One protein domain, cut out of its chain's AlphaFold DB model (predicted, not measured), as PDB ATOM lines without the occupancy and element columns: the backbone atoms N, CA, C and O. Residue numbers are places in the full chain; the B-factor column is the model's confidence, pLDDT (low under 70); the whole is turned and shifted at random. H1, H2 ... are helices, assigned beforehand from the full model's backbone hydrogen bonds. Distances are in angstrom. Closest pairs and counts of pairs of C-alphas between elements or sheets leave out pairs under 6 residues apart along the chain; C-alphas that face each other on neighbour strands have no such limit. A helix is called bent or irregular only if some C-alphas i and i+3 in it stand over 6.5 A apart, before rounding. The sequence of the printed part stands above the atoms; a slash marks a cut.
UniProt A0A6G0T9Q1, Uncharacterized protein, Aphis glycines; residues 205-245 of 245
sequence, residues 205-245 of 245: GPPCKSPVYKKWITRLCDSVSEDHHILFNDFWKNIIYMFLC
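Overview. This is residues 205 to 245 of the 245 residues of an uncharacterized protein of Aphis glycines (UniProt A0A6G0T9Q1). One long kinked helix, H2, sticks out as an arm with the end of the chain, residues 226 to 245, from a loose looped head made by residues 205 to 225, in which the short helix H1 sits. The arm makes much of the length of a rod whose C-alphas span 43 by 18 by 14 A. The printed part has 41 residues with two named helices, H1 then H2 along the chain, and no named strand. The class is all helix, though the named helices hold 20 of the 41 residues, under half. The whole is extended, with a radius of gyration of the C-alphas of 14.3 A.

Arrangement. H2, residues 227 to 242, has a kink of 40 degrees near residue 236. It is irregular, but only just: C-alphas 237 and 240 are 6.9 A apart. Residues 226 to 245, of which 227 to 242 belong to H2, stand free. H1, residues 211 to 214, is apart from H2. In H2, 9 of 12 O i to N i+4 pairs are within hydrogen-bond range; H1 is too short for such a pair.

Along the chain. H2 runs from Asp 227, C-alpha at (-5.461, 37.745, 40.671), to Met 242, C-alpha at (-18.423, 20.852, 33.884), 22.3 A from first to last C-alpha. H1 runs from Pro 211, C-alpha at (-16.334, 53.160, 53.808), to Lys 214, 5.2 A from first to last C-alpha.

Size, cuts and confidence. The two C-alphas farthest apart are those of Pro 211 and Cys 245, the chain's last residue, at 43.9 A. The link from H1 to H2, residues 215 to 226, is long. The printed part has no cut. Its mean pLDDT is 82.2, and residues 240 to 245 are under 70.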
ATOM      1  N   GLY A 205     -17.265  43.650  38.783       90.00
ATOM      2  CA  GLY A 205     -17.588  45.008  39.208       90.00
ATOM      3  C   GLY A 205     -16.341  45.757  39.697       90.00
ATOM      4  O   GLY A 205     -15.337  45.128  40.038       90.00
ATOM      5  N   PRO A 206     -16.392  47.098  39.764       88.69
ATOM      6  CA  PRO A 206     -15.307  47.866  40.353       88.69
ATOM      7  C   PRO A 206     -15.097  47.463  41.822       88.69
ATOM      8  O   PRO A 206     -16.061  47.087  42.501       88.69
ATOM      9  N   PRO A 207     -13.868  47.594  42.350       86.06
ATOM     10  CA  PRO A 207     -13.597  47.312  43.750       86.06
ATOM     11  C   PRO A 207     -14.445  48.212  44.654       86.06
ATOM     12  O   PRO A 207     -14.729  49.375  44.338       86.06
ATOM     13  N   CYS A 208     -14.855  47.673  45.800       87.88
ATOM     14  CA  CYS A 208     -15.685  48.400  46.753       87.88
ATOM     15  C   CYS A 208     -14.889  49.568  47.359       87.88
ATOM     16  O   CYS A 208     -13.946  49.357  48.112       87.88
ATOM     17  N   LYS A 209     -15.286  50.813  47.061       86.56
ATOM     18  CA  LYS A 209     -14.629  52.022  47.606       86.56
ATOM     19  C   LYS A 209     -15.349  52.637  48.806       86.56
ATOM     20  O   LYS A 209     -14.781  53.484  49.488       86.56
ATOM     21  N   SER A 210     -16.605  52.260  49.054       89.69
ATOM     22  CA  SER A 210     -17.390  52.904  50.108       89.69
ATOM     23  C   SER A 210     -16.904  52.481  51.502       89.69
ATOM     24  O   SER A 210     -16.705  51.288  51.751       89.69
ATOM     25  N   PRO A 211     -16.765  53.438  52.441       86.81
ATOM     26  CA  PRO A 211     -16.334  53.160  53.808       86.81
ATOM     27  C   PRO A 211     -17.338  52.287  54.567       86.81
ATOM     28  O   PRO A 211     -16.971  51.659  55.555       86.81
ATOM     29  N   VAL A 212     -18.593  52.218  54.110       88.19
ATOM     30  CA  VAL A 212     -19.602  51.329  54.693       88.19
ATOM     31  C   VAL A 212     -19.201  49.874  54.483       88.19
ATOM     32  O   VAL A 212     -19.255  49.110  55.434       88.19
ATOM     33  N   TYR A 213     -18.719  49.495  53.296       84.88
ATOM     34  CA  TYR A 213     -18.343  48.104  53.021       84.88
ATOM     35  C   TYR A 213     -17.132  47.647  53.832       84.88
ATOM     36  O   TYR A 213     -17.107  46.506  54.271       84.88
ATOM     37  N   LYS A 214     -16.187  48.550  54.119       82.31
ATOM     38  CA  LYS A 214     -15.023  48.247  54.968       82.31
ATOM     39  C   LYS A 214     -15.392  47.925  56.415       82.31
ATOM     40  O   LYS A 214     -14.666  47.209  57.090       82.31
ATOM     41  N   LYS A 215     -16.522  48.450  56.903       86.81
ATOM     42  CA  LYS A 215     -17.006  48.177  58.266       86.81
ATOM     43  C   LYS A 215     -17.620  46.782  58.405       86.81
ATOM     44  O   LYS A 215     -17.784  46.305  59.523       86.81
ATOM     45  N   TRP A 216     -17.996  46.141  57.299       88.00
ATOM     46  CA  TRP A 216     -18.662  44.844  57.324       88.00
ATOM     47  C   TRP A 216     -17.610  43.739  57.313       88.00
ATOM     48  O   TRP A 216     -17.137  43.346  56.253       88.00
ATOM     49  N   ILE A 217     -17.279  43.212  58.495       82.44
ATOM     50  CA  ILE A 217     -16.265  42.155  58.692       82.44
ATOM     51  C   ILE A 217     -16.533  40.912  57.828       82.44
ATOM     52  O   ILE A 217     -15.604  40.250  57.379       82.44
ATOM     53  N   THR A 218     -17.802  40.610  57.545       88.00
ATOM     54  CA  THR A 218     -18.196  39.467  56.706       88.00
ATOM     55  C   THR A 218     -17.876  39.650  55.222       88.00
ATOM     56  O   THR A 218     -17.977  38.694  54.455       88.00
ATOM     57  N   ARG A 219     -17.495  40.858  54.787       83.19
ATOM     58  CA  ARG A 219     -17.132  41.160  53.401       83.19
ATOM     59  C   ARG A 219     -15.652  41.523  53.339       83.19
ATOM     60  O   ARG A 219     -15.272  42.649  53.637       83.19
ATOM     61  N   LEU A 220     -14.815  40.588  52.892       85.00
ATOM     62  CA  LEU A 220     -13.382  40.833  52.692       85.00
ATOM     63  C   LEU A 220     -13.114  41.576  51.372       85.00
ATOM     64  O   LEU A 220     -12.449  41.080  50.471       85.00
ATOM     65  N   CYS A 221     -13.662  42.783  51.227       83.56
ATOM     66  CA  CYS A 221     -13.480  43.580  50.011       83.56
ATOM     67  C   CYS A 221     -12.022  44.007  49.788       83.56
ATOM     68  O   CYS A 221     -11.610  44.152  48.642       83.56
ATOM     69  N   ASP A 222     -11.255  44.189  50.866       84.00
ATOM     70  CA  ASP A 222      -9.849  44.597  50.797       84.00
ATOM     71  C   ASP A 222      -8.908  43.424  50.438       84.00
ATOM     72  O   ASP A 222      -7.762  43.662  50.066       84.00
ATOM     73  N   SER A 223      -9.366  42.164  50.513       83.50
ATOM     74  CA  SER A 223      -8.545  40.986  50.178       83.50
ATOM     75  C   SER A 223      -8.642  40.562  48.712       83.50
ATOM     76  O   SER A 223      -7.954  39.632  48.295       83.50
ATOM     77  N   VAL A 224      -9.527  41.189  47.933       83.88
ATOM     78  CA  VAL A 224      -9.689  40.875  46.512       83.88
ATOM     79  C   VAL A 224      -8.525  41.509  45.746       83.88
ATOM     80  O   VAL A 224      -8.570  42.686  45.401       83.88
ATOM     81  N   SER A 225      -7.458  40.734  45.533       85.88
ATOM     82  CA  SER A 225      -6.321  41.109  44.682       85.88
ATOM     83  C   SER A 225      -6.680  41.079  43.193       85.88
ATOM     84  O   SER A 225      -7.687  40.487  42.794       85.88
ATOM     85  N   GLU A 226      -5.800  41.641  42.363       84.12
ATOM     86  CA  GLU A 226      -5.896  41.592  40.900       84.12
ATOM     87  C   GLU A 226      -5.988  40.150  40.356       84.12
ATOM     88  O   GLU A 226      -6.642  39.906  39.343       84.12
ATOM     89  N   ASP A 227      -5.432  39.163  41.068       87.75
ATOM     90  CA  ASP A 227      -5.461  37.745  40.671       87.75
ATOM     91  C   ASP A 227      -6.890  37.191  40.572       87.75
ATOM     92  O   ASP A 227      -7.164  36.267  39.800       87.75
ATOM     93  N   HIS A 228      -7.843  37.797  41.286       88.75
ATOM     94  CA  HIS A 228      -9.254  37.433  41.189       88.75
ATOM     95  C   HIS A 228      -9.842  37.754  39.812       88.75
ATOM     96  O   HIS A 228     -10.778  37.078  39.388       88.75
ATOM     97  N   HIS A 229      -9.302  38.740  39.087       88.50
ATOM     98  CA  HIS A 229      -9.712  39.012  37.709       88.50
ATOM     99  C   HIS A 229      -9.273  37.891  36.765       88.50
ATOM    100  O   HIS A 229     -10.034  37.508  35.874       88.50
ATOM    101  N   ILE A 230      -8.076  37.339  36.975       91.44
ATOM    102  CA  ILE A 230      -7.575  36.196  36.206       91.44
ATOM    103  C   ILE A 230      -8.454  34.982  36.491       91.44
ATOM    104  O   ILE A 230      -9.006  34.406  35.557       91.44
ATOM    105  N   LEU A 231      -8.673  34.669  37.773       92.50
ATOM    106  CA  LEU A 231      -9.529  33.558  38.186       92.50
ATOM    107  C   LEU A 231     -10.962  33.706  37.659       92.50
ATOM    108  O   LEU A 231     -11.554  32.732  37.208       92.50
ATOM    109  N   PHE A 232     -11.521  34.917  37.674       92.75
ATOM    110  CA  PHE A 232     -12.853  35.187  37.134       92.75
ATOM    111  C   PHE A 232     -12.931  34.908  35.631       92.75
ATOM    112  O   PHE A 232     -13.873  34.262  35.168       92.75
ATOM    113  N   ASN A 233     -11.957  35.395  34.862       91.12
ATOM    114  CA  ASN A 233     -11.921  35.175  33.418       91.12
ATOM    115  C   ASN A 233     -11.706  33.698  33.085       91.12
ATOM    116  O   ASN A 233     -12.345  33.182  32.169       91.12
ATOM    117  N   ASP A 234     -10.831  33.028  33.832       92.06
ATOM    118  CA  ASP A 234     -10.542  31.608  33.661       92.06
ATOM    119  C   ASP A 234     -11.763  30.744  33.989       92.06
ATOM    120  O   ASP A 234     -12.162  29.897  33.192       92.06
ATOM    121  N   PHE A 235     -12.451  31.056  35.091       92.19
ATOM    122  CA  PHE A 235     -13.693  30.405  35.491       92.19
ATOM    123  C   PHE A 235     -14.726  30.420  34.362       92.19
ATOM    124  O   PHE A 235     -15.200  29.367  33.951       92.19
ATOM    125  N   TRP A 236     -15.060  31.585  33.799       90.31
ATOM    126  CA  TRP A 236     -16.091  31.648  32.753       90.31
ATOM    127  C   TRP A 236     -15.663  31.011  31.428       90.31
ATOM    128  O   TRP A 236     -16.518  30.503  30.702       90.31
ATOM    129  N   LYS A 237     -14.363  30.991  31.121       87.38
ATOM    130  CA  LYS A 237     -13.839  30.324  29.921       87.38
ATOM    131  C   LYS A 237     -13.834  28.802  30.059       87.38
ATOM    132  O   LYS A 237     -14.212  28.115  29.111       87.38
ATOM    133  N   ASN A 238     -13.482  28.286  31.236       86.06
ATOM    134  CA  ASN A 238     -13.220  26.860  31.442       86.06
ATOM    135  C   ASN A 238     -14.395  26.091  32.070       86.06
ATOM    136  O   ASN A 238     -14.439  24.868  31.967       86.06
ATOM    137  N   ILE A 239     -15.400  26.761  32.656       79.75
ATOM    138  CA  ILE A 239     -16.546  26.074  33.295       79.75
ATOM    139  C   ILE A 239     -17.447  25.304  32.319       79.75
ATOM    140  O   ILE A 239     -18.303  24.524  32.737       79.75
ATOM    141  N   ILE A 240     -17.264  25.505  31.013       66.12
ATOM    142  CA  ILE A 240     -18.048  24.853  29.959       66.12
ATOM    143  C   ILE A 240     -17.946  23.328  30.060       66.12
ATOM    144  O   ILE A 240     -18.944  22.646  29.850       66.12
ATOM    145  N   TYR A 241     -16.785  22.800  30.449       56.59
ATOM    146  CA  TYR A 241     -16.561  21.357  30.540       56.59
ATOM    147  C   TYR A 241     -17.333  20.685  31.683       56.59
ATOM    148  O   TYR A 241     -17.525  19.477  31.645       56.59
ATOM    149  N   MET A 242     -17.826  21.438  32.676       53.59
ATOM    150  CA  MET A 242     -18.423  20.852  33.884       53.59
ATOM    151  C   MET A 242     -19.948  20.661  33.819       53.59
ATOM    152  O   MET A 242     -20.509  19.979  34.665       53.59
ATOM    153  N   PHE A 243     -20.631  21.264  32.840       53.62
ATOM    154  CA  PHE A 243     -22.096  21.168  32.679       53.62
ATOM    155  C   PHE A 243     -22.530  20.393  31.424       53.62
ATOM    156  O   PHE A 243     -23.720  20.349  31.112       53.62
ATOM    157  N   LEU A 244     -21.569  19.834  30.683       52.56
ATOM    158  CA  LEU A 244     -21.798  19.015  29.488       52.56
ATOM    159  C   LEU A 244     -21.665  17.501  29.754       52.56
ATOM    160  O   LEU A 244     -21.847  16.733  28.814       52.56
ATOM    161  N   CYS A 245     -21.394  17.092  30.998       37.88
ATOM    162  CA  CYS A 245     -21.431  15.700  31.460       37.88
ATOM    163  C   CYS A 245     -22.736  15.399  32.204       37.88
ATOM    164  O   CYS A 245     -23.180  16.270  32.991       37.88
TER     165      CYS A 245